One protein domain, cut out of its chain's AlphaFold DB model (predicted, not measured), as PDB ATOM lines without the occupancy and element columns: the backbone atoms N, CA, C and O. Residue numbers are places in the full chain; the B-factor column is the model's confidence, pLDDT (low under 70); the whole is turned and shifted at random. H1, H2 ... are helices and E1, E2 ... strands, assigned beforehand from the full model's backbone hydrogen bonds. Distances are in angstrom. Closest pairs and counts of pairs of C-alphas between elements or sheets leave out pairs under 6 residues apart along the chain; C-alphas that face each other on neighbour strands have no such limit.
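Overview. This is residues 713 to 743 and 752 to 900 of the 1009 residues of an uncharacterized protein of Arion vulgaris (UniProt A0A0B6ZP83). Helices cross round H4: H1 lies across one part of it, H5 packs on another side and also on a small sheet of E1, E3 and E2, and long H7 runs from beside H4 out to a small head of H6 and E4. Residues 752 to 762 of H2 stick out, away from that head. The printed part has 180 residues, with seven named helices and four named strands in the order H1 H2 H3 H4 E1 H5 E2 E3 H6 E4 H7; the sheet, E1 - E3 - E2, is antiparallel and the class is mostly helix. It is only just compact, close to loose, with a radius of gyration of the C-alphas of 18.9 A and spans of 56 by 44 by 28 A.

Along the chain. H1, residues 715 to 727, begins at C-alpha 715 (20.701, -18.692, -6.672) and is 18.2 A long. Residues 728 to 743 hold no named element. H2, residues 752 to 768, is 24.0 A long; H3 is residues 771 to 775. H4, residues 780 to 796, is 24.4 A long. E1 is residues 803 to 805, H5 residues 812 to 824 with 18.4 A, E2 residues 828 to 830, E3 residues 841 to 843, H6 residues 848 to 857 with 14.4 A, and E4 residues 865 to 869 with 12.0 A. H7, residues 876 to 899, is 34.0 A long and ends at C-alpha 899 (14.023, -43.523, -17.210).

Arrangement. H4 is the hub, touching three helices. With residues 780 to 787 alone it touches H1, only just about perpendicular at 72 degrees; the closest C-alphas, of Ala 722 and Trp 782, are 4.5 A apart. H4 touches H5 at a steep tilt of 40 degrees, the same way, closest at the C-alphas of Tyr 788 and Cys 821, 6.6 A. H4 touches H7 at a shallow tilt of 16 degrees, opposite ways, closest at the C-alphas of Tyr 795 and His 890, 6.5 A. H5 is on the sheet, making two layers, a helix and a sheet. E1, H5 and E2 form a split strand-helix-strand unit, two strands running the same way with E3 between them, and its crossover is right-handed. N 842 and O 803 of E3 and E1 are 2.8 A apart, within hydrogen-bond range, as are N 830 and O 841 of the hairpin E2 and E3, at 2.8 A. H2 and H5 only just touch, with 3 pairs of C-alphas within 8 A, closest at Phe 764 and Lys 812, 6.8 A. H3 is close to H2 but not clearly touching, the C-alphas of Glu 768 and Ile 774 being 6.8 A apart. H6 touches H7 at a steep tilt of 69 degrees, only just short of about perpendicular, closest at the C-alphas of Leu 857 and Leu 879, 6.6 A. The closest C-alphas of H6 and E4, of Leu 855 and Leu 867, are 6.3 A apart. E4 pairs with no named strand; its residues 865 to 866 pair antiparallel with residues 861 to 862. In H1, H2, H3, H4, H5, H6 and H7 every O i to N i+4 pair is within hydrogen-bond range.

Size, cuts and confidence. The two C-alphas farthest apart, of Glu 752 and Glu 877, are 60.9 A apart. Residues 744 to 751 are not printed, and C-alphas 743 and 752 are 17.7 A apart across this cut. Of the links that are printed whole, none is long. The mean pLDDT of the printed part is 89.5; residues 736 to 743, 833 to 835 and 900 are under 70.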
ATOM      1  N   ILE A 713      28.016 -20.867  -9.602       95.81
ATOM      2  CA  ILE A 713      26.572 -20.968  -9.821       95.81
ATOM      3  C   ILE A 713      25.870 -20.215  -8.693       95.81
ATOM      4  O   ILE A 713      26.099 -20.502  -7.513       95.81
ATOM      5  N   THR A 714      25.002 -19.269  -9.048       95.50
ATOM      6  CA  THR A 714      24.267 -18.437  -8.074       95.50
ATOM      7  C   THR A 714      22.802 -18.860  -7.940       95.50
ATOM      8  O   THR A 714      22.217 -19.431  -8.862       95.50
ATOM      9  N   GLN A 715      22.158 -18.534  -6.810       94.75
ATOM     10  CA  GLN A 715      20.701 -18.692  -6.672       94.75
ATOM     11  C   GLN A 715      19.952 -17.926  -7.775       94.75
ATOM     12  O   GLN A 715      18.999 -18.446  -8.354       94.75
ATOM     13  N   ARG A 716      20.393 -16.702  -8.085       94.94
ATOM     14  CA  ARG A 716      19.755 -15.836  -9.080       94.94
ATOM     15  C   ARG A 716      19.768 -16.454 -10.481       94.94
ATOM     16  O   ARG A 716      18.723 -16.504 -11.118       94.94
ATOM     17  N   GLU A 717      20.910 -16.970 -10.929       95.81
ATOM     18  CA  GLU A 717      21.062 -17.680 -12.210       95.81
ATOM     19  C   GLU A 717      20.097 -18.873 -12.325       95.81
ATOM     20  O   GLU A 717      19.399 -19.025 -13.331       95.81
ATOM     21  N   LEU A 718      20.002 -19.686 -11.267       95.88
ATOM     22  CA  LEU A 718      19.100 -20.838 -11.223       95.88
ATOM     23  C   LEU A 718      17.620 -20.433 -11.250       95.88
ATOM     24  O   LEU A 718      16.826 -21.104 -11.905       95.88
ATOM     25  N   LEU A 719      17.241 -19.338 -10.582       95.25
ATOM     26  CA  LEU A 719      15.869 -18.820 -10.602       95.25
ATOM     27  C   LEU A 719      15.509 -18.152 -11.936       95.25
ATOM     28  O   LEU A 719      14.418 -18.391 -12.454       95.25
ATOM     29  N   GLU A 720      16.410 -17.366 -12.528       95.94
ATOM     30  CA  GLU A 720      16.216 -16.777 -13.860       95.94
ATOM     31  C   GLU A 720      16.134 -17.844 -14.962       95.94
ATOM     32  O   GLU A 720      15.383 -17.674 -15.919       95.94
ATOM     33  N   SER A 721      16.861 -18.959 -14.838       96.06
ATOM     34  CA  SER A 721      16.699 -20.107 -15.740       96.06
ATOM     35  C   SER A 721      15.379 -20.846 -15.477       96.06
ATOM     36  O   SER A 721      14.582 -21.029 -16.397       96.06
ATOM     37  N   ALA A 722      15.066 -21.180 -14.219       96.25
ATOM     38  CA  ALA A 722      13.831 -21.882 -13.858       96.25
ATOM     39  C   ALA A 722      12.556 -21.129 -14.284       96.25
ATOM     40  O   ALA A 722      11.621 -21.741 -14.798       96.25
ATOM     41  N   THR A 723      12.524 -19.804 -14.109       96.31
ATOM     42  CA  THR A 723      11.411 -18.947 -14.561       96.31
ATOM     43  C   THR A 723      11.264 -18.937 -16.080       96.31
ATOM     44  O   THR A 723      10.143 -19.079 -16.565       96.31
ATOM     45  N   LYS A 724      12.366 -18.839 -16.839       96.94
ATOM     46  CA  LYS A 724      12.342 -18.940 -18.311       96.94
ATOM     47  C   LYS A 724      11.796 -20.296 -18.760       96.94
ATOM     48  O   LYS A 724      10.872 -20.331 -19.565       96.94
ATOM     49  N   LYS A 725      12.282 -21.401 -18.185       95.69
ATOM     50  CA  LYS A 725      11.810 -22.764 -18.501       95.69
ATOM     51  C   LYS A 725      10.327 -22.966 -18.190       95.69
ATOM     52  O   LYS A 725       9.598 -23.518 -19.009       95.69
ATOM     53  N   HIS A 726       9.865 -22.464 -17.045       95.88
ATOM     54  CA  HIS A 726       8.449 -22.470 -16.675       95.88
ATOM     55  C   HIS A 726       7.595 -21.649 -17.661       95.88
ATOM     56  O   HIS A 726       6.544 -22.110 -18.092       95.88
ATOM     57  N   ALA A 727       8.051 -20.455 -18.060       95.81
ATOM     58  CA  ALA A 727       7.351 -19.602 -19.027       95.81
ATOM     59  C   ALA A 727       7.321 -20.187 -20.454       95.81
ATOM     60  O   ALA A 727       6.354 -19.969 -21.179       95.81
ATOM     61  N   LEU A 728       8.343 -20.958 -20.840       95.88
ATOM     62  CA  LEU A 728       8.397 -21.713 -22.099       95.88
ATOM     63  C   LEU A 728       7.550 -22.999 -22.082       95.88
ATOM     64  O   LEU A 728       7.412 -23.647 -23.118       95.88
ATOM     65  N   GLY A 729       6.993 -23.389 -20.930       92.94
ATOM     66  CA  GLY A 729       6.239 -24.635 -20.785       92.94
ATOM     67  C   GLY A 729       7.104 -25.902 -20.822       92.94
ATOM     68  O   GLY A 729       6.579 -26.978 -21.104       92.94
ATOM     69  N   GLU A 730       8.411 -25.805 -20.542       92.69
ATOM     70  CA  GLU A 730       9.273 -26.988 -20.443       92.69
ATOM     71  C   GLU A 730       8.772 -27.947 -19.342       92.69
ATOM     72  O   GLU A 730       8.324 -27.491 -18.280       92.69
ATOM     73  N   PRO A 731       8.864 -29.276 -19.540       89.50
ATOM     74  CA  PRO A 731       8.383 -30.239 -18.560       89.50
ATOM     75  C   PRO A 731       9.184 -30.162 -17.242       89.50
ATOM     76  O   PRO A 731      10.417 -30.129 -17.267       89.50
ATOM     77  N   PRO A 732       8.516 -30.176 -16.073       91.00
ATOM     78  CA  PRO A 732       9.183 -30.116 -14.773       91.00
ATOM     79  C   PRO A 732      10.070 -31.348 -14.534       91.00
ATOM     80  O   PRO A 732       9.621 -32.487 -14.681       91.00
ATOM     81  N   ALA A 733      11.319 -31.150 -14.097       90.19
ATOM     82  CA  ALA A 733      12.210 -32.271 -13.806       90.19
ATOM     83  C   ALA A 733      11.778 -33.031 -12.537       90.19
ATOM     84  O   ALA A 733      11.423 -32.432 -11.518       90.19
ATOM     85  N   LYS A 734      11.867 -34.369 -12.575       84.00
ATOM     86  CA  LYS A 734      11.576 -35.258 -11.437       84.00
ATOM     87  C   LYS A 734      12.484 -34.921 -10.235       84.00
ATOM     88  O   LYS A 734      13.647 -35.333 -10.200       84.00
ATOM     89  N   ILE A 735      11.970 -34.213  -9.222       76.69
ATOM     90  CA  ILE A 735      12.716 -33.976  -7.973       76.69
ATOM     91  C   ILE A 735      12.592 -35.189  -7.053       76.69
ATOM     92  O   ILE A 735      11.560 -35.412  -6.420       76.69
ATOM     93  N   PHE A 736      13.691 -35.910  -6.866       64.81
ATOM     94  CA  PHE A 736      13.773 -36.947  -5.845       64.81
ATOM     95  C   PHE A 736      14.192 -36.315  -4.518       64.81
ATOM     96  O   PHE A 736      15.373 -36.294  -4.152       64.81
ATOM     97  N   LYS A 737      13.211 -35.775  -3.784       64.06
ATOM     98  CA  LYS A 737      13.389 -35.437  -2.369       64.06
ATOM     99  C   LYS A 737      13.481 -36.733  -1.567       64.06
ATOM    100  O   LYS A 737      12.466 -37.252  -1.107       64.06
ATOM    101  N   LYS A 738      14.701 -37.217  -1.314       57.19
ATOM    102  CA  LYS A 738      14.920 -37.992  -0.089       57.19
ATOM    103  C   LYS A 738      14.684 -37.045   1.077       57.19
ATOM    104  O   LYS A 738      15.561 -36.259   1.425       57.19
ATOM    105  N   ILE A 739      13.493 -37.126   1.663       49.06
ATOM    106  CA  ILE A 739      13.215 -36.549   2.974       49.06
ATOM    107  C   ILE A 739      14.002 -37.393   3.980       49.06
ATOM    108  O   ILE A 739      13.489 -38.322   4.597       49.06
ATOM    109  N   THR A 740      15.298 -37.103   4.103       50.88
ATOM    110  CA  THR A 740      16.054 -37.482   5.290       50.88
ATOM    111  C   THR A 740      15.563 -36.589   6.415       50.88
ATOM    112  O   THR A 740      16.170 -35.557   6.712       50.88
ATOM    113  N   ASP A 741      14.444 -36.997   7.013       49.28
ATOM    114  CA  ASP A 741      14.046 -36.591   8.351       49.28
ATOM    115  C   ASP A 741      15.165 -37.023   9.302       49.28
ATOM    116  O   ASP A 741      15.140 -38.106   9.889       49.28
ATOM    117  N   TYR A 742      16.178 -36.165   9.429       47.84
ATOM    118  CA  TYR A 742      17.152 -36.218  10.509       47.84
ATOM    119  C   TYR A 742      16.417 -35.870  11.803       47.84
ATOM    120  O   TYR A 742      16.512 -34.767  12.338       47.84
ATOM    121  N   LYS A 743      15.673 -36.859  12.305       50.78
ATOM    122  CA  LYS A 743      15.282 -36.982  13.704       50.78
ATOM    123  C   LYS A 743      16.543 -37.321  14.502       50.78
ATOM    124  O   LYS A 743      16.667 -38.409  15.060       50.78
ATOM    125  N   GLU A 752      23.016 -26.723  25.378       81.75
ATOM    126  CA  GLU A 752      23.729 -25.757  24.532       81.75
ATOM    127  C   GLU A 752      23.676 -26.159  23.050       81.75
ATOM    128  O   GLU A 752      23.445 -25.314  22.188       81.75
ATOM    129  N   GLU A 753      23.822 -27.452  22.740       78.88
ATOM    130  CA  GLU A 753      23.705 -27.961  21.368       78.88
ATOM    131  C   GLU A 753      22.272 -27.869  20.838       78.88
ATOM    132  O   GLU A 753      22.100 -27.488  19.685       78.88
ATOM    133  N   ARG A 754      21.248 -28.128  21.668       82.00
ATOM    134  CA  ARG A 754      19.838 -27.891  21.305       82.00
ATOM    135  C   ARG A 754      19.588 -26.423  21.007       82.00
ATOM    136  O   ARG A 754      19.131 -26.120  19.919       82.00
ATOM    137  N   GLN A 755      19.962 -25.513  21.909       86.69
ATOM    138  CA  GLN A 755      19.786 -24.072  21.694       86.69
ATOM    139  C   GLN A 755      20.531 -23.581  20.447       86.69
ATOM    140  O   GLN A 755      20.034 -22.720  19.723       86.69
ATOM    141  N   ARG A 756      21.705 -24.152  20.155       83.00
ATOM    142  CA  ARG A 756      22.434 -23.876  18.918       83.00
ATOM    143  C   ARG A 756      21.711 -24.424  17.685       83.00
ATOM    144  O   ARG A 756      21.581 -23.688  16.713       83.00
ATOM    145  N   GLN A 757      21.251 -25.674  17.706       80.75
ATOM    146  CA  GLN A 757      20.495 -26.260  16.599       80.75
ATOM    147  C   GLN A 757      19.167 -25.532  16.381       80.75
ATOM    148  O   GLN A 757      18.824 -25.270  15.241       80.75
ATOM    149  N   GLU A 758      18.456 -25.140  17.437       85.00
ATOM    150  CA  GLU A 758      17.239 -24.323  17.384       85.00
ATOM    151  C   GLU A 758      17.524 -22.944  16.776       85.00
ATOM    152  O   GLU A 758      16.798 -22.521  15.885       85.00
ATOM    153  N   ALA A 759      18.616 -22.276  17.166       87.06
ATOM    154  CA  ALA A 759      19.020 -20.998  16.575       87.06
ATOM    155  C   ALA A 759      19.499 -21.121  15.113       87.06
ATOM    156  O   ALA A 759      19.280 -20.211  14.317       87.06
ATOM    157  N   GLU A 760      20.145 -22.228  14.734       82.12
ATOM    158  CA  GLU A 760      20.483 -22.521  13.335       82.12
ATOM    159  C   GLU A 760      19.220 -22.889  12.529       82.12
ATOM    160  O   GLU A 760      19.067 -22.426  11.400       82.12
ATOM    161  N   ARG A 761      18.266 -23.627  13.118       86.12
ATOM    162  CA  ARG A 761      16.976 -23.996  12.510       86.12
ATOM    163  C   ARG A 761      16.086 -22.776  12.286       86.12
ATOM    164  O   ARG A 761      15.588 -22.622  11.180       86.12
ATOM    165  N   LEU A 762      15.966 -21.887  13.275       88.12
ATOM    166  CA  LEU A 762      15.256 -20.608  13.155       88.12
ATOM    167  C   LEU A 762      15.857 -19.749  12.038       88.12
ATOM    168  O   LEU A 762      15.121 -19.293  11.178       88.12
ATOM    169  N   LYS A 763      17.188 -19.637  11.947       86.25
ATOM    170  CA  LYS A 763      17.852 -18.921  10.839       86.25
ATOM    171  C   LYS A 763      17.638 -19.557   9.466       86.25
ATOM    172  O   LYS A 763      17.696 -18.860   8.452       86.25
ATOM    173  N   PHE A 764      17.409 -20.869   9.398       84.56
ATOM    174  CA  PHE A 764      16.972 -21.508   8.159       84.56
ATOM    175  C   PHE A 764      15.484 -21.245   7.886       84.56
ATOM    176  O   PHE A 764      15.161 -20.906   6.757       84.56
ATOM    177  N   GLU A 765      14.601 -21.315   8.884       87.50
ATOM    178  CA  GLU A 765      13.171 -20.984   8.751       87.50
ATOM    179  C   GLU A 765      12.952 -19.521   8.322       87.50
ATOM    180  O   GLU A 765      12.203 -19.273   7.382       87.50
ATOM    181  N   GLU A 766      13.664 -18.566   8.927       89.38
ATOM    182  CA  GLU A 766      13.706 -17.147   8.541       89.38
ATOM    183  C   GLU A 766      14.052 -16.983   7.052       89.38
ATOM    184  O   GLU A 766      13.327 -16.315   6.319       89.38
ATOM    185  N   ARG A 767      15.114 -17.651   6.575       87.50
ATOM    186  CA  ARG A 767      15.531 -17.625   5.160       87.50
ATOM    187  C   ARG A 767      14.523 -18.292   4.224       87.50
ATOM    188  O   ARG A 767      14.239 -17.751   3.160       87.50
ATOM    189  N   GLU A 768      13.993 -19.459   4.588       89.19
ATOM    190  CA  GLU A 768      12.992 -20.183   3.788       89.19
ATOM    191  C   GLU A 768      11.681 -19.392   3.657       89.19
ATOM    192  O   GLU A 768      10.955 -19.592   2.683       89.19
ATOM    193  N   ASN A 769      11.374 -18.517   4.622       91.56
ATOM    194  CA  ASN A 769      10.151 -17.714   4.683       91.56
ATOM    195  C   ASN A 769      10.303 -16.282   4.132       91.56
ATOM    196  O   ASN A 769       9.338 -15.523   4.173       91.56
ATOM    197  N   LEU A 770      11.465 -15.914   3.577       91.25
ATOM    198  CA  LEU A 770      11.587 -14.713   2.740       91.25
ATOM    199  C   LEU A 770      10.670 -14.842   1.514       91.25
ATOM    200  O   LEU A 770      10.601 -15.914   0.908       91.25
ATOM    201  N   GLU A 771      10.000 -13.759   1.116       90.50
ATOM    202  CA  GLU A 771       8.994 -13.777   0.039       90.50
ATOM    203  C   GLU A 771       9.555 -14.324  -1.283       90.50
ATOM    204  O   GLU A 771       8.926 -15.164  -1.923       90.50
ATOM    205  N   GLU A 772      10.785 -13.948  -1.641       89.06
ATOM    206  CA  GLU A 772      11.519 -14.485  -2.798       89.06
ATOM    207  C   GLU A 772      11.655 -16.016  -2.748       89.06
ATOM    208  O   GLU A 772      11.431 -16.708  -3.743       89.06
ATOM    209  N   ASN A 773      11.971 -16.566  -1.572       89.50
ATOM    210  CA  ASN A 773      12.149 -18.001  -1.368       89.50
ATOM    211  C   ASN A 773      10.816 -18.753  -1.272       89.50
ATOM    212  O   ASN A 773      10.766 -19.921  -1.653       89.50
ATOM    213  N   ILE A 774       9.731 -18.102  -0.835       91.00
ATOM    214  CA  ILE A 774       8.360 -18.634  -0.923       91.00
ATOM    215  C   ILE A 774       7.923 -18.699  -2.395       91.00
ATOM    216  O   ILE A 774       7.489 -19.759  -2.853       91.00
ATOM    217  N   ASN A 775       8.122 -17.617  -3.151       90.81
ATOM    218  CA  ASN A 775       7.815 -17.526  -4.583       90.81
ATOM    219  C   ASN A 775       8.674 -18.481  -5.436       90.81
ATOM    220  O   ASN A 775       8.240 -18.922  -6.498       90.81
ATOM    221  N   ALA A 776       9.853 -18.879  -4.951       90.56
ATOM    222  CA  ALA A 776      10.671 -19.923  -5.563       90.56
ATOM    223  C   ALA A 776      10.133 -21.356  -5.358       90.56
ATOM    224  O   ALA A 776      10.488 -22.240  -6.139       90.56
ATOM    225  N   ARG A 777       9.284 -21.632  -4.347       90.56
ATOM    226  CA  ARG A 777       8.839 -23.010  -4.021       90.56
ATOM    227  C   ARG A 777       8.100 -23.719  -5.170       90.56
ATOM    228  O   ARG A 777       8.408 -24.892  -5.396       90.56
ATOM    229  N   PRO A 778       7.187 -23.074  -5.929       92.50
ATOM    230  CA  PRO A 778       6.585 -23.677  -7.122       92.50
ATOM    231  C   PRO A 778       7.610 -23.991  -8.220       92.50
ATOM    232  O   PRO A 778       7.477 -24.994  -8.913       92.50
ATOM    233  N   LEU A 779       8.661 -23.174  -8.348       93.69
ATOM    234  CA  LEU A 779       9.677 -23.287  -9.399       93.69
ATOM    235  C   LEU A 779      10.699 -24.407  -9.156       93.69
ATOM    236  O   LEU A 779      11.491 -24.706 -10.047       93.69
ATOM    237  N   PHE A 780      10.693 -25.057  -7.987       94.44
ATOM    238  CA  PHE A 780      11.655 -26.102  -7.615       94.44
ATOM    239  C   PHE A 780      11.900 -27.194  -8.690       94.44
ATOM    240  O   PHE A 780      13.060 -27.580  -8.856       94.44
ATOM    241  N   PRO A 781      10.901 -27.688  -9.458       94.56
ATOM    242  CA  PRO A 781      11.147 -28.669 -10.523       94.56
ATOM    243  C   PRO A 781      11.906 -28.094 -11.726       94.56
ATOM    244  O   PRO A 781      12.668 -28.803 -12.379       94.56
ATOM    245  N   TRP A 782      11.741 -26.800 -11.996       95.94
ATOM    246  CA  TRP A 782      12.460 -26.083 -13.048       95.94
ATOM    247  C   TRP A 782      13.837 -25.595 -12.574       95.94
ATOM    248  O   TRP A 782      14.758 -25.546 -13.381       95.94
ATOM    249  N   ILE A 783      14.035 -25.359 -11.269       95.50
ATOM    250  CA  ILE A 783      15.378 -25.215 -10.666       95.50
ATOM    251  C   ILE A 783      16.165 -26.520 -10.830       95.50
ATOM    252  O   ILE A 783      17.338 -26.488 -11.196       95.50
ATOM    253  N   ALA A 784      15.530 -27.676 -10.609       95.31
ATOM    254  CA  ALA A 784      16.157 -28.969 -10.868       95.31
ATOM    255  C   ALA A 784      16.496 -29.152 -12.362       95.31
ATOM    256  O   ALA A 784      17.597 -29.595 -12.674       95.31
ATOM    257  N   ALA A 785      15.605 -28.756 -13.282       95.31
ATOM    258  CA  ALA A 785      15.873 -28.778 -14.725       95.31
ATOM    259  C   ALA A 785      17.063 -27.876 -15.118       95.31
ATOM    260  O   ALA A 785      17.990 -28.339 -15.777       95.31
ATOM    261  N   ALA A 786      17.080 -26.623 -14.648       96.75
ATOM    262  CA  ALA A 786      18.178 -25.680 -14.861       96.75
ATOM    263  C   ALA A 786      19.510 -26.194 -14.289       96.75
ATOM    264  O   ALA A 786      20.549 -26.089 -14.936       96.75
ATOM    265  N   MET A 787      19.485 -26.806 -13.100       96.25
ATOM    266  CA  MET A 787      20.671 -27.429 -12.517       96.25
ATOM    267  C   MET A 787      21.163 -28.597 -13.380       96.25
ATOM    268  O   MET A 787      22.359 -28.686 -13.640       96.25
ATOM    269  N   TYR A 788      20.271 -29.478 -13.854       95.81
ATOM    270  CA  TYR A 788      20.657 -30.575 -14.747       95.81
ATOM    271  C   TYR A 788      21.265 -30.080 -16.064       95.81
ATOM    272  O   TYR A 788      22.237 -30.674 -16.511       95.81
ATOM    273  N   GLU A 789      20.775 -28.981 -16.643       96.06
ATOM    274  CA  GLU A 789      21.363 -28.385 -17.850       96.06
ATOM    275  C   GLU A 789      22.822 -27.946 -17.626       96.06
ATOM    276  O   GLU A 789      23.703 -28.331 -18.396       96.06
ATOM    277  N   ILE A 790      23.104 -27.254 -16.513       96.56
ATOM    278  CA  ILE A 790      24.472 -26.860 -16.124       96.56
ATOM    279  C   ILE A 790      25.356 -28.093 -15.861       96.56
ATOM    280  O   ILE A 790      26.546 -28.093 -16.181       96.56
ATOM    281  N   LEU A 791      24.796 -29.165 -15.287       95.81
ATOM    282  CA  LEU A 791      25.535 -30.413 -15.078       95.81
ATOM    283  C   LEU A 791      25.810 -31.159 -16.390       95.81
ATOM    284  O   LEU A 791      26.891 -31.724 -16.534       95.81
ATOM    285  N   ASP A 792      24.888 -31.136 -17.351       96.06
ATOM    286  CA  ASP A 792      25.063 -31.759 -18.665       96.06
ATOM    287  C   ASP A 792      26.102 -30.994 -19.504       96.06
ATOM    288  O   ASP A 792      26.962 -31.607 -20.134       96.06
ATOM    289  N   GLU A 793      26.089 -29.658 -19.455       96.44
ATOM    290  CA  GLU A 793      27.135 -28.792 -20.019       96.44
ATOM    291  C   GLU A 793      28.515 -29.107 -19.407       96.44
ATOM    292  O   GLU A 793      29.477 -29.390 -20.127       96.44
ATOM    293  N   TYR A 794      28.600 -29.154 -18.071       95.56
ATOM    294  CA  TYR A 794      29.822 -29.516 -17.345       95.56
ATOM    295  C   TYR A 794      30.299 -30.945 -17.639       95.56
ATOM    296  O   TYR A 794      31.502 -31.212 -17.607       95.56
ATOM    297  N   TYR A 795      29.393 -31.884 -17.932       93.94
ATOM    298  CA  TYR A 795      29.792 -33.225 -18.342       93.94
ATOM    299  C   TYR A 795      30.412 -33.225 -19.742       93.94
ATOM    300  O   TYR A 795      31.528 -33.741 -19.880       93.94
ATOM    301  N   LYS A 796      29.753 -32.579 -20.716       94.94
ATOM    302  CA  LYS A 796      30.172 -32.459 -22.129       94.94
ATOM    303  C   LYS A 796      31.511 -31.743 -22.331       94.94
ATOM    304  O   LYS A 796      32.245 -32.103 -23.247       94.94
ATOM    305  N   SER A 797      31.861 -30.777 -21.478       94.56
ATOM    306  CA  SER A 797      33.154 -30.071 -21.549       94.56
ATOM    307  C   SER A 797      34.355 -30.908 -21.073       94.56
ATOM    308  O   SER A 797      35.499 -30.571 -21.372       94.56
ATOM    309  N   ILE A 798      34.105 -32.011 -20.352       95.12
ATOM    310  CA  ILE A 798      35.114 -32.991 -19.900       95.12
ATOM    311  C   ILE A 798      36.293 -32.303 -19.177       95.12
ATOM    312  O   ILE A 798      37.458 -32.620 -19.390       95.12
ATOM    313  N   THR A 799      36.002 -31.328 -18.311       94.81
ATOM    314  CA  THR A 799      37.016 -30.619 -17.512       94.81
ATOM    315  C   THR A 799      37.267 -31.288 -16.154       94.81
ATOM    316  O   THR A 799      36.464 -32.082 -15.653       94.81
ATOM    317  N   ALA A 800      38.397 -30.938 -15.528       93.31
ATOM    318  CA  ALA A 800      38.700 -31.239 -14.125       93.31
ATOM    319  C   ALA A 800      38.357 -30.063 -13.182       93.31
ATOM    320  O   ALA A 800      38.788 -30.048 -12.027       93.31
ATOM    321  N   GLU A 801      37.611 -29.071 -13.667       94.56
ATOM    322  CA  GLU A 801      37.182 -27.904 -12.893       94.56
ATOM    323  C   GLU A 801      36.166 -28.269 -11.809       94.56
ATOM    324  O   GLU A 801      35.505 -29.308 -11.862       94.56
ATOM    325  N   ASP A 802      36.050 -27.408 -10.801       93.50
ATOM    326  CA  ASP A 802      35.076 -27.550  -9.723       93.50
ATOM    327  C   ASP A 802      33.908 -26.584  -9.968       93.50
ATOM    328  O   ASP A 802      34.131 -25.380 -10.069       93.50
ATOM    329  N   LEU A 803      32.664 -27.073 -10.014       95.50
ATOM    330  CA  LEU A 803      31.503 -26.174  -9.993       95.50
ATOM    331  C   LEU A 803      31.339 -25.633  -8.571       95.50
ATOM    332  O   LEU A 803      31.270 -26.403  -7.609       95.50
ATOM    333  N   MET A 804      31.291 -24.317  -8.423       94.38
ATOM    334  CA  MET A 804      31.282 -23.624  -7.136       94.38
ATOM    335  C   MET A 804      29.867 -23.113  -6.860       94.38
ATOM    336  O   MET A 804      29.325 -22.377  -7.669       94.38
ATOM    337  N   LEU A 805      29.235 -23.508  -5.752       93.75
ATOM    338  CA  LEU A 805      27.866 -23.073  -5.438       93.75
ATOM    339  C   LEU A 805      27.907 -21.914  -4.448       93.75
ATOM    340  O   LEU A 805      28.460 -22.076  -3.355       93.75
ATOM    341  N   ASP A 806      27.304 -20.775  -4.780       92.75
ATOM    342  CA  ASP A 806      27.133 -19.721  -3.783       92.75
ATOM    343  C   ASP A 806      26.014 -20.096  -2.792       92.75
ATOM    344  O   ASP A 806      24.876 -20.376  -3.172       92.75
ATOM    345  N   ILE A 807      26.358 -20.138  -1.501       86.50
ATOM    346  CA  ILE A 807      25.432 -20.408  -0.393       86.50
ATOM    347  C   ILE A 807      24.906 -19.120   0.253       86.50
ATOM    348  O   ILE A 807      23.955 -19.211   1.031       86.50
ATOM    349  N   GLY A 808      25.497 -17.953  -0.039       84.75
ATOM    350  CA  GLY A 808      25.262 -16.690   0.673       84.75
ATOM    351  C   GLY A 808      23.786 -16.439   0.962       84.75
ATOM    352  O   GLY A 808      23.390 -16.362   2.132       84.75
ATOM    353  N   ASP A 809      22.979 -16.478  -0.096       85.12
ATOM    354  CA  ASP A 809      21.526 -16.283  -0.061       85.12
ATOM    355  C   ASP A 809      20.752 -17.618  -0.015       85.12
ATOM    356  O   ASP A 809      19.685 -17.712   0.598       85.12
ATOM    357  N   MET A 810      21.336 -18.684  -0.576       89.75
ATOM    358  CA  MET A 810      20.630 -19.916  -0.934       89.75
ATOM    359  C   MET A 810      19.981 -20.647   0.265       89.75
ATOM    360  O   MET A 810      20.685 -21.101   1.182       89.75
ATOM    361  N   PRO A 811      18.644 -20.846   0.270       91.00
ATOM    362  CA  PRO A 811      17.938 -21.559   1.334       91.00
ATOM    363  C   PRO A 811      18.309 -23.052   1.371       91.00
ATOM    364  O   PRO A 811      19.015 -23.579   0.505       91.00
ATOM    365  N   LYS A 812      17.902 -23.775   2.421       88.81
ATOM    366  CA  LYS A 812      18.239 -25.203   2.569       88.81
ATOM    367  C   LYS A 812      17.536 -26.047   1.502       88.81
ATOM    368  O   LYS A 812      18.183 -26.875   0.872       88.81
ATOM    369  N   SER A 813      16.262 -25.777   1.242       89.62
ATOM    370  CA  SER A 813      15.432 -26.463   0.251       89.62
ATOM    371  C   SER A 813      16.048 -26.489  -1.155       89.62
ATOM    372  O   SER A 813      16.082 -27.547  -1.784       89.62
ATOM    373  N   GLN A 814      16.597 -25.364  -1.625       91.62
ATOM    374  CA  GLN A 814      17.308 -25.280  -2.907       91.62
ATOM    375  C   GLN A 814      18.638 -26.057  -2.880       91.62
ATOM    376  O   GLN A 814      18.924 -26.817  -3.804       91.62
ATOM    377  N   ARG A 815      19.425 -25.950  -1.798       90.56
ATOM    378  CA  ARG A 815      20.690 -26.699  -1.638       90.56
ATOM    379  C   ARG A 815      20.474 -28.215  -1.606       90.56
ATOM    380  O   ARG A 815      21.252 -28.953  -2.209       90.56
ATOM    381  N   ASP A 816      19.398 -28.677  -0.972       89.56
ATOM    382  CA  ASP A 816      19.009 -30.091  -0.936       89.56
ATOM    383  C   ASP A 816      18.594 -30.594  -2.343       89.56
ATOM    384  O   ASP A 816      18.947 -31.712  -2.728       89.56
ATOM    385  N   ILE A 817      17.929 -29.758  -3.158       92.12
ATOM    386  CA  ILE A 817      17.626 -30.057  -4.575       92.12
ATOM    387  C   ILE A 817      18.915 -30.178  -5.397       92.12
ATOM    388  O   ILE A 817      19.097 -31.183  -6.089       92.12
ATOM    389  N   ILE A 818      19.828 -29.205  -5.300       93.12
ATOM    390  CA  ILE A 818      21.110 -29.234  -6.023       93.12
ATOM    391  C   ILE A 818      21.938 -30.452  -5.605       93.12
ATOM    392  O   ILE A 818      22.488 -31.140  -6.464       93.12
ATOM    393  N   SER A 819      21.972 -30.787  -4.311       90.69
ATOM    394  CA  SER A 819      22.646 -31.993  -3.822       90.69
ATOM    395  C   SER A 819      22.030 -33.284  -4.375       90.69
ATOM    396  O   SER A 819      22.767 -34.242  -4.598       90.69
ATOM    397  N   SER A 820      20.711 -33.333  -4.596       89.56
ATOM    398  CA  SER A 820      20.034 -34.488  -5.205       89.56
ATOM    399  C   SER A 820      20.363 -34.609  -6.701       89.56
ATOM    400  O   SER A 820      20.747 -35.686  -7.163       89.56
ATOM    401  N   CYS A 821      20.333 -33.491  -7.439       92.56
ATOM    402  CA  CYS A 821      20.710 -33.443  -8.858       92.56
ATOM    403  C   CYS A 821      22.184 -33.835  -9.062       92.56
ATOM    404  O   CYS A 821      22.493 -34.698  -9.881       92.56
ATOM    405  N   ALA A 822      23.090 -33.266  -8.260       91.81
ATOM    406  CA  ALA A 822      24.515 -33.582  -8.285       91.81
ATOM    407  C   ALA A 822      24.786 -35.063  -7.982       91.81
ATOM    408  O   ALA A 822      25.553 -35.698  -8.702       91.81
ATOM    409  N   ALA A 823      24.125 -35.631  -6.966       86.88
ATOM    410  CA  ALA A 823      24.286 -37.037  -6.603       86.88
ATOM    411  C   ALA A 823      23.791 -37.998  -7.700       86.88
ATOM    412  O   ALA A 823      24.443 -39.011  -7.944       86.88
ATOM    413  N   LYS A 824      22.685 -37.674  -8.388       87.88
ATOM    414  CA  LYS A 824      22.204 -38.435  -9.559       87.88
ATOM    415  C   LYS A 824      23.172 -38.371 -10.737       87.88
ATOM    416  O   LYS A 824      23.426 -39.393 -11.360       87.88
ATOM    417  N   MET A 825      23.781 -37.213 -10.981       89.19
ATOM    418  CA  MET A 825      24.825 -37.047 -12.000       89.19
ATOM    419  C   MET A 825      26.215 -37.531 -11.534       89.19
ATOM    420  O   MET A 825      27.216 -37.165 -12.138       89.19
ATOM    421  N   GLY A 826      26.323 -38.313 -10.451       85.50
ATOM    422  CA  GLY A 826      27.595 -38.876  -9.971       85.50
ATOM    423  C   GLY A 826      28.597 -37.865  -9.384       85.50
ATOM    424  O   GLY A 826      29.737 -38.225  -9.087       85.50
ATOM    425  N   LEU A 827      28.206 -36.604  -9.184       89.38
ATOM    426  CA  LEU A 827      29.086 -35.556  -8.670       89.38
ATOM    427  C   LEU A 827      29.147 -35.556  -7.142       89.38
ATOM    428  O   LEU A 827      28.143 -35.647  -6.433       89.38
ATOM    429  N   ARG A 828      30.358 -35.371  -6.611       85.31
ATOM    430  CA  ARG A 828      30.599 -35.276  -5.172       85.31
ATOM    431  C   ARG A 828      30.526 -33.826  -4.713       85.31
ATOM    432  O   ARG A 828      31.448 -33.054  -4.972       85.31
ATOM    433  N   MET A 829      29.498 -33.493  -3.935       86.12
ATOM    434  CA  MET A 829      29.476 -32.252  -3.162       86.12
ATOM    435  C   MET A 829      30.521 -32.297  -2.029       86.12
ATOM    436  O   MET A 829      30.625 -33.280  -1.292       86.12
ATOM    437  N   VAL A 830      31.300 -31.226  -1.874       86.00
ATOM    438  CA  VAL A 830      32.291 -31.048  -0.802       86.00
ATOM    439  C   VAL A 830      31.978 -29.758  -0.049       86.00
ATOM    440  O   VAL A 830      32.234 -28.666  -0.540       86.00
ATOM    441  N   THR A 831      31.440 -29.899   1.165       79.94
ATOM    442  CA  THR A 831      30.909 -28.800   1.999       79.94
ATOM    443  C   THR A 831      31.902 -28.202   2.999       79.94
ATOM    444  O   THR A 831      31.538 -27.341   3.792       79.94
ATOM    445  N   LYS A 832      33.152 -28.678   3.009       73.19
ATOM    446  CA  LYS A 832      34.216 -28.209   3.914       73.19
ATOM    447  C   LYS A 832      35.467 -27.861   3.115       73.19
ATOM    448  O   LYS A 832      36.461 -28.591   3.123       73.19
ATOM    449  N   THR A 833      35.380 -26.756   2.387       64.69
ATOM    450  CA  THR A 833      36.516 -26.081   1.761       64.69
ATOM    451  C   THR A 833      37.440 -25.463   2.828       64.69
ATOM    452  O   THR A 833      37.098 -25.356   4.005       64.69
ATOM    453  N   LYS A 834      38.675 -25.121   2.442       64.19
ATOM    454  CA  LYS A 834      39.648 -24.380   3.278       64.19
ATOM    455  C   LYS A 834      40.266 -23.232   2.478       64.19
ATOM    456  O   LYS A 834      41.465 -22.966   2.563       64.19
ATOM    457  N   THR A 835      39.472 -22.607   1.626       68.94
ATOM    458  CA  THR A 835      39.913 -21.687   0.565       68.94
ATOM    459  C   THR A 835      39.485 -20.257   0.894       68.94
ATOM    460  O   THR A 835      39.238 -19.967   2.062       68.94
ATOM    461  N   SER A 836      39.517 -19.344  -0.074       73.94
ATOM    462  CA  SER A 836      38.862 -18.028   0.007       73.94
ATOM    463  C   SER A 836      37.347 -18.133  -0.195       73.94
ATOM    464  O   SER A 836      36.600 -17.334   0.349       73.94
ATOM    465  N   PHE A 837      36.905 -19.134  -0.960       79.19
ATOM    466  CA  PHE A 837      35.498 -19.469  -1.154       79.19
ATOM    467  C   PHE A 837      34.981 -20.358  -0.012       79.19
ATOM    468  O   PHE A 837      35.460 -21.490   0.147       79.19
ATOM    469  N   ASP A 838      34.011 -19.841   0.746       79.81
ATOM    470  CA  ASP A 838      33.331 -20.526   1.859       79.81
ATOM    471  C   ASP A 838      32.113 -21.366   1.409       79.81
ATOM    472  O   ASP A 838      31.551 -22.125   2.201       79.81
ATOM    473  N   GLY A 839      31.720 -21.279   0.133       86.56
ATOM    474  CA  GLY A 839      30.696 -22.143  -0.459       86.56
ATOM    475  C   GLY A 839      31.189 -23.580  -0.721       86.56
ATOM    476  O   GLY A 839      32.397 -23.844  -0.784       86.56
ATOM    477  N   PRO A 840      30.266 -24.546  -0.880       89.50
ATOM    478  CA  PRO A 840      30.579 -25.907  -1.262       89.50
ATOM    479  C   PRO A 840      30.866 -25.983  -2.763       89.50
ATOM    480  O   PRO A 840      30.500 -25.114  -3.553       89.50
ATOM    481  N   ILE A 841      31.483 -27.086  -3.159       91.81
ATOM    482  CA  ILE A 841      31.829 -27.356  -4.556       91.81
ATOM    483  C   ILE A 841      31.281 -28.712  -4.994       91.81
ATOM    484  O   ILE A 841      31.275 -29.655  -4.199       91.81
ATOM    485  N   LEU A 842      30.856 -28.825  -6.249       92.12
ATOM    486  CA  LEU A 842      30.543 -30.090  -6.907       92.12
ATOM    487  C   LEU A 842      31.754 -30.505  -7.749       92.12
ATOM    488  O   LEU A 842      32.225 -29.740  -8.588       92.12
ATOM    489  N   ARG A 843      32.265 -31.718  -7.514       89.00
ATOM    490  CA  ARG A 843      33.455 -32.253  -8.192       89.00
ATOM    491  C   ARG A 843      33.166 -33.596  -8.857       89.00
ATOM    492  O   ARG A 843      32.640 -34.502  -8.204       89.00
ATOM    493  N   ARG A 844      33.607 -33.756 -10.110       88.12
ATOM    494  CA  ARG A 844      33.615 -35.034 -10.845       88.12
ATOM    495  C   ARG A 844      34.478 -36.088 -10.133       88.12
ATOM    496  O   ARG A 844      35.614 -35.819  -9.739       88.12
ATOM    497  N   THR A 845      33.963 -37.304  -9.959       83.44
ATOM    498  CA  THR A 845      34.667 -38.406  -9.278       83.44
ATOM    499  C   THR A 845      35.589 -39.180 -10.226       83.44
ATOM    500  O   THR A 845      35.316 -40.328 -10.561       83.44
ATOM    501  N   VAL A 846      36.681 -38.548 -10.661       87.75
ATOM    502  CA  VAL A 846      37.687 -39.148 -11.564       87.75
ATOM    503  C   VAL A 846      38.812 -39.875 -10.815       87.75
ATOM    504  O   VAL A 846      39.138 -39.520  -9.676       87.75
ATOM    505  N   THR A 847      39.440 -40.865 -11.460       89.06
ATOM    506  CA  THR A 847      40.704 -41.459 -10.981       89.06
ATOM    507  C   THR A 847      41.891 -40.523 -11.250       89.06
ATOM    508  O   THR A 847      41.771 -39.533 -11.975       89.06
ATOM    509  N   ALA A 848      43.070 -40.824 -10.690       91.44
ATOM    510  CA  ALA A 848      44.288 -40.076 -11.023       91.44
ATOM    511  C   ALA A 848      44.707 -40.223 -12.499       91.44
ATOM    512  O   ALA A 848      45.244 -39.277 -13.070       91.44
ATOM    513  N   GLN A 849      44.443 -41.380 -13.116       92.81
ATOM    514  CA  GLN A 849      44.735 -41.621 -14.531       92.81
ATOM    515  C   GLN A 849      43.806 -40.818 -15.429       92.81
ATOM    516  O   GLN A 849      44.282 -40.103 -16.302       92.81
ATOM    517  N   ASP A 850      42.498 -40.867 -15.178       93.94
ATOM    518  CA  ASP A 850      41.521 -40.100 -15.956       93.94
ATOM    519  C   ASP A 850      41.748 -38.595 -15.799       93.94
ATOM    520  O   ASP A 850      41.566 -37.842 -16.747       93.94
ATOM    521  N   MET A 851      42.246 -38.151 -14.640       94.88
ATOM    522  CA  MET A 851      42.711 -36.777 -14.457       94.88
ATOM    523  C   MET A 851      43.947 -36.446 -15.317       94.88
ATOM    524  O   MET A 851      44.021 -35.328 -15.817       94.88
ATOM    525  N   SER A 852      44.881 -37.382 -15.547       96.62
ATOM    526  CA  SER A 852      45.976 -37.189 -16.522       96.62
ATOM    527  C   SER A 852      45.420 -37.086 -17.948       96.62
ATOM    528  O   SER A 852      45.732 -36.125 -18.642       96.62
ATOM    529  N   LYS A 853      44.507 -37.985 -18.354       97.12
ATOM    530  CA  LYS A 853      43.848 -37.954 -19.678       97.12
ATOM    531  C   LYS A 853      43.093 -36.640 -19.926       97.12
ATOM    532  O   LYS A 853      43.269 -36.018 -20.967       97.12
ATOM    533  N   ILE A 854      42.303 -36.186 -18.949       97.12
ATOM    534  CA  ILE A 854      41.596 -34.894 -18.987       97.12
ATOM    535  C   ILE A 854      42.592 -33.740 -19.132       97.12
ATOM    536  O   ILE A 854      42.380 -32.844 -19.940       97.12
ATOM    537  N   LEU A 855      43.705 -33.754 -18.394       97.69
ATOM    538  CA  LEU A 855      44.722 -32.712 -18.540       97.69
ATOM    539  C   LEU A 855      45.414 -32.756 -19.906       97.69
ATOM    540  O   LEU A 855      45.720 -31.696 -20.432       97.69
ATOM    541  N   GLN A 856      45.626 -33.934 -20.499       97.62
ATOM    542  CA  GLN A 856      46.167 -34.054 -21.858       97.62
ATOM    543  C   GLN A 856      45.187 -33.501 -22.912       97.62
ATOM    544  O   GLN A 856      45.618 -32.733 -23.768       97.62
ATOM    545  N   LEU A 857      43.879 -33.776 -22.790       97.19
ATOM    546  CA  LEU A 857      42.828 -33.170 -23.631       97.19
ATOM    547  C   LEU A 857      42.813 -31.629 -23.558       97.19
ATOM    548  O   LEU A 857      42.621 -30.971 -24.575       97.19
ATOM    549  N   HIS A 858      43.042 -31.046 -22.375       96.44
ATOM    550  CA  HIS A 858      43.054 -29.587 -22.156       96.44
ATOM    551  C   HIS A 858      44.470 -28.970 -22.198       96.44
ATOM    552  O   HIS A 858      44.771 -28.015 -21.482       96.44
ATOM    553  N   GLY A 859      45.385 -29.524 -23.004       95.81
ATOM    554  CA  GLY A 859      46.706 -28.920 -23.264       95.81
ATOM    555  C   GLY A 859      47.651 -28.824 -22.052       95.81
ATOM    556  O   GLY A 859      48.645 -28.100 -22.087       95.81
ATOM    557  N   GLY A 860      47.357 -29.550 -20.973       95.69
ATOM    558  CA  GLY A 860      48.158 -29.654 -19.755       95.69
ATOM    559  C   GLY A 860      47.572 -28.967 -18.516       95.69
ATOM    560  O   GLY A 860      48.087 -29.206 -17.422       95.69
ATOM    561  N   GLU A 861      46.511 -28.159 -18.620       96.38
ATOM    562  CA  GLU A 861      45.870 -27.505 -17.465       96.38
ATOM    563  C   GLU A 861      44.340 -27.565 -17.531       96.38
ATOM    564  O   GLU A 861      43.739 -27.370 -18.576       96.38
ATOM    565  N   SER A 862      43.690 -27.813 -16.392       96.06
ATOM    566  CA  SER A 862      42.229 -27.752 -16.276       96.06
ATOM    567  C   SER A 862      41.864 -27.332 -14.853       96.06
ATOM    568  O   SER A 862      42.185 -28.015 -13.869       96.06
ATOM    569  N   GLY A 863      41.279 -26.139 -14.731       93.38
ATOM    570  CA  GLY A 863      41.068 -25.453 -13.461       93.38
ATOM    571  C   GLY A 863      42.327 -25.351 -12.591       93.38
ATOM    572  O   GLY A 863      43.350 -24.754 -12.941       93.38
ATOM    573  N   ARG A 864      42.242 -25.955 -11.402       92.62
ATOM    574  CA  ARG A 864      43.317 -25.957 -10.396       92.62
ATOM    575  C   ARG A 864      44.385 -27.043 -10.597       92.62
ATOM    576  O   ARG A 864      45.326 -27.109  -9.806       92.62
ATOM    577  N   TYR A 865      44.230 -27.913 -11.593       96.00
ATOM    578  CA  TYR A 865      45.139 -29.027 -11.862       96.00
ATOM    579  C   TYR A 865      46.039 -28.702 -13.064       96.00
ATOM    580  O   TYR A 865      45.564 -28.197 -14.079       96.00
ATOM    581  N   LYS A 866      47.339 -28.997 -12.944       96.94
ATOM    582  CA  LYS A 866      48.351 -28.820 -13.995       96.94
ATOM    583  C   LYS A 866      49.191 -30.083 -14.137       96.94
ATOM    584  O   LYS A 866      49.795 -30.519 -13.161       96.94
ATOM    585  N   LEU A 867      49.297 -30.633 -15.338       97.06
ATOM    586  CA  LEU A 867      50.218 -31.718 -15.666       97.06
ATOM    587  C   LEU A 867      51.634 -31.129 -15.781       97.06
ATOM    588  O   LEU A 867      52.013 -30.563 -16.801       97.06
ATOM    589  N   SER A 868      52.406 -31.182 -14.692       95.50
ATOM    590  CA  SER A 868      53.754 -30.600 -14.622       95.50
ATOM    591  C   SER A 868      54.822 -31.486 -15.267       95.50
ATOM    592  O   SER A 868      55.899 -31.001 -15.609       95.50
ATOM    593  N   SER A 869      54.527 -32.773 -15.461       96.00
ATOM    594  CA  SER A 869      55.287 -33.660 -16.337       96.00
ATOM    595  C   SER A 869      54.364 -34.743 -16.885       96.00
ATOM    596  O   SER A 869      53.755 -35.482 -16.113       96.00
ATOM    597  N   CYS A 870      54.272 -34.840 -18.210       96.00
ATOM    598  CA  CYS A 870      53.686 -35.987 -18.892       96.00
ATOM    599  C   CYS A 870      54.816 -36.969 -19.229       96.00
ATOM    600  O   CYS A 870      55.796 -36.578 -19.868       96.00
ATOM    601  N   ARG A 871      54.721 -38.219 -18.764       95.75
ATOM    602  CA  ARG A 871      55.655 -39.306 -19.118       95.75
ATOM    603  C   ARG A 871      54.994 -40.351 -20.008       95.75
ATOM    604  O   ARG A 871      55.694 -41.021 -20.758       95.75
ATOM    605  N   HIS A 872      53.668 -40.435 -19.953       94.94
ATOM    606  CA  HIS A 872      52.832 -41.286 -20.787       94.94
ATOM    607  C   HIS A 872      51.872 -40.412 -21.611       94.94
ATOM    608  O   HIS A 872      50.682 -40.339 -21.288       94.94
ATOM    609  N   PRO A 873      52.374 -39.705 -22.644       96.38
ATOM    610  CA  PRO A 873      51.497 -39.070 -23.616       96.38
ATOM    611  C   PRO A 873      50.685 -40.156 -24.326       96.38
ATOM    612  O   PRO A 873      51.245 -41.163 -24.764       96.38
ATOM    613  N   LEU A 874      49.375 -39.954 -24.401       96.44
ATOM    614  CA  LEU A 874      48.466 -40.777 -25.192       96.44
ATOM    615  C   LEU A 874      48.386 -40.245 -26.625       96.44
ATOM    616  O   LEU A 874      48.684 -39.074 -26.878       96.44
ATOM    617  N   THR A 875      47.983 -41.095 -27.566       97.44
ATOM    618  CA  THR A 875      47.681 -40.644 -28.930       97.44
ATOM    619  C   THR A 875      46.380 -39.839 -28.965       97.44
ATOM    620  O   THR A 875      45.524 -39.958 -28.089       97.44
ATOM    621  N   GLU A 876      46.201 -39.027 -30.009       96.50
ATOM    622  CA  GLU A 876      44.948 -38.293 -30.235       96.50
ATOM    623  C   GLU A 876      43.747 -39.251 -30.364       96.50
ATOM    624  O   GLU A 876      42.685 -38.990 -29.804       96.50
ATOM    625  N   GLU A 877      43.950 -40.425 -30.974       97.44
ATOM    626  CA  GLU A 877      42.960 -41.507 -31.035       97.44
ATOM    627  C   GLU A 877      42.592 -42.056 -29.644       97.44
ATOM    628  O   GLU A 877      41.411 -42.242 -29.355       97.44
ATOM    629  N   GLU A 878      43.565 -42.301 -28.759       96.81
ATOM    630  CA  GLU A 878      43.313 -42.761 -27.383       96.81
ATOM    631  C   GLU A 878      42.589 -41.692 -26.542       96.81
ATOM    632  O   GLU A 878      41.724 -42.017 -25.721       96.81
ATOM    633  N   LEU A 879      42.920 -40.413 -26.747       96.94
ATOM    634  CA  LEU A 879      42.280 -39.285 -26.066       96.94
ATOM    635  C   LEU A 879      40.835 -39.076 -26.542       96.94
ATOM    636  O   LEU A 879      39.949 -38.878 -25.709       96.94
ATOM    637  N   GLU A 880      40.569 -39.184 -27.845       97.06
ATOM    638  CA  GLU A 880      39.219 -39.084 -28.409       97.06
ATOM    639  C   GLU A 880      38.383 -40.345 -28.097       97.06
ATOM    640  O   GLU A 880      37.199 -40.234 -27.784       97.06
ATOM    641  N   GLN A 881      38.976 -41.543 -28.024       97.31
ATOM    642  CA  GLN A 881      38.298 -42.728 -27.469       97.31
ATOM    643  C   GLN A 881      37.887 -42.511 -26.005       97.31
ATOM    644  O   GLN A 881      36.741 -42.775 -25.636       97.31
ATOM    645  N   PHE A 882      38.783 -41.981 -25.167       96.69
ATOM    646  CA  PHE A 882      38.468 -41.651 -23.774       96.69
ATOM    647  C   PHE A 882      37.410 -40.540 -23.653       96.69
ATOM    648  O   PHE A 882      36.546 -40.598 -22.774       96.69
ATOM    649  N   ARG A 883      37.426 -39.552 -24.555       96.56
ATOM    650  CA  ARG A 883      36.380 -38.527 -24.662       96.56
ATOM    651  C   ARG A 883      35.018 -39.160 -24.933       96.56
ATOM    652  O   ARG A 883      34.066 -38.880 -24.206       96.56
ATOM    653  N   ASN A 884      34.939 -40.051 -25.917       97.12
ATOM    654  CA  ASN A 884      33.702 -40.736 -26.276       97.12
ATOM    655  C   ASN A 884      33.208 -41.662 -25.150       97.12
ATOM    656  O   ASN A 884      32.028 -41.611 -24.816       97.12
ATOM    657  N   GLN A 885      34.096 -42.377 -24.447       95.88
ATOM    658  CA  GLN A 885      33.749 -43.120 -23.220       95.88
ATOM    659  C   GLN A 885      33.161 -42.207 -22.121       95.88
ATOM    660  O   GLN A 885      32.193 -42.572 -21.452       95.88
ATOM    661  N   CYS A 886      33.708 -40.997 -21.938       94.38
ATOM    662  CA  CYS A 886      33.163 -40.017 -20.991       94.38
ATOM    663  C   CYS A 886      31.768 -39.511 -21.397       94.38
ATOM    664  O   CYS A 886      30.927 -39.293 -20.521       94.38
ATOM    665  N   LEU A 887      31.521 -39.322 -22.697       95.38
ATOM    666  CA  LEU A 887      30.223 -38.902 -23.233       95.38
ATOM    667  C   LEU A 887      29.183 -40.028 -23.165       95.38
ATOM    668  O   LEU A 887      28.056 -39.777 -22.752       95.38
ATOM    669  N   GLU A 888      29.565 -41.269 -23.460       96.12
ATOM    670  CA  GLU A 888      28.710 -42.456 -23.336       96.12
ATOM    671  C   GLU A 888      28.295 -42.697 -21.872       96.12
ATOM    672  O   GLU A 888      27.120 -42.909 -21.568       96.12
ATOM    673  N   HIS A 889      29.238 -42.585 -20.928       91.50
ATOM    674  CA  HIS A 889      28.931 -42.649 -19.498       91.50
ATOM    675  C   HIS A 889      28.018 -41.492 -19.055       91.50
ATOM    676  O   HIS A 889      27.118 -41.684 -18.237       91.50
ATOM    677  N   HIS A 890      28.216 -40.282 -19.589       93.69
ATOM    678  CA  HIS A 890      27.310 -39.159 -19.346       93.69
ATOM    679  C   HIS A 890      25.900 -39.430 -19.894       93.69
ATOM    680  O   HIS A 890      24.928 -39.213 -19.171       93.69
ATOM    681  N   GLN A 891      25.779 -39.964 -21.112       95.12
ATOM    682  CA  GLN A 891      24.500 -40.345 -21.705       95.12
ATOM    683  C   GLN A 891      23.779 -41.391 -20.844       95.12
ATOM    684  O   GLN A 891      22.609 -41.201 -20.533       95.12
ATOM    685  N   LYS A 892      24.482 -42.412 -20.340       92.81
ATOM    686  CA  LYS A 892      23.918 -43.405 -19.405       92.81
ATOM    687  C   LYS A 892      23.373 -42.777 -18.112       92.81
ATOM    688  O   LYS A 892      22.327 -43.201 -17.624       92.81
ATOM    689  N   LEU A 893      24.017 -41.733 -17.576       90.44
ATOM    690  CA  LEU A 893      23.485 -40.965 -16.434       90.44
ATOM    691  C   LEU A 893      22.235 -40.144 -16.803       90.44
ATOM    692  O   LEU A 893      21.310 -40.040 -15.996       90.44
ATOM    693  N   VAL A 894      22.188 -39.570 -18.010       92.12
ATOM    694  CA  VAL A 894      21.024 -38.823 -18.527       92.12
ATOM    695  C   VAL A 894      19.838 -39.758 -18.784       92.12
ATOM    696  O   VAL A 894      18.715 -39.442 -18.390       92.12
ATOM    697  N   GLU A 895      20.082 -40.925 -19.374       91.44
ATOM    698  CA  GLU A 895      19.082 -41.969 -19.595       91.44
ATOM    699  C   GLU A 895      18.540 -42.497 -18.267       91.44
ATOM    700  O   GLU A 895      17.327 -42.515 -18.091       91.44
ATOM    701  N   ALA A 896      19.397 -42.818 -17.289       87.38
ATOM    702  CA  ALA A 896      18.956 -43.197 -15.945       87.38
ATOM    703  C   ALA A 896      18.091 -42.100 -15.293       87.38
ATOM    704  O   ALA A 896      16.986 -42.375 -14.830       87.38
ATOM    705  N   ARG A 897      18.526 -40.831 -15.345       87.81
ATOM    706  CA  ARG A 897      17.773 -39.672 -14.823       87.81
ATOM    707  C   ARG A 897      16.362 -39.549 -15.416       87.81
ATOM    708  O   ARG A 897      15.441 -39.135 -14.707       87.81
ATOM    709  N   ILE A 898      16.200 -39.849 -16.705       88.12
ATOM    710  CA  ILE A 898      14.915 -39.793 -17.418       88.12
ATOM    711  C   ILE A 898      14.078 -41.038 -17.097       88.12
ATOM    712  O   ILE A 898      12.935 -40.918 -16.640       88.12
ATOM    713  N   ASN A 899      14.670 -42.217 -17.288       84.62
ATOM    714  CA  ASN A 899      14.023 -43.523 -17.210       84.62
ATOM    715  C   ASN A 899      13.734 -43.983 -15.778       84.62
ATOM    716  O   ASN A 899      12.950 -44.914 -15.624       84.62
ATOM    717  N   ASP A 900      14.302 -43.325 -14.755       68.06
ATOM    718  CA  ASP A 900      14.073 -43.573 -13.324       68.06
ATOM    719  C   ASP A 900      12.572 -43.740 -13.012       68.06
ATOM    720  O   ASP A 900      11.820 -42.772 -12.819       68.06
TER     721      ASP A 900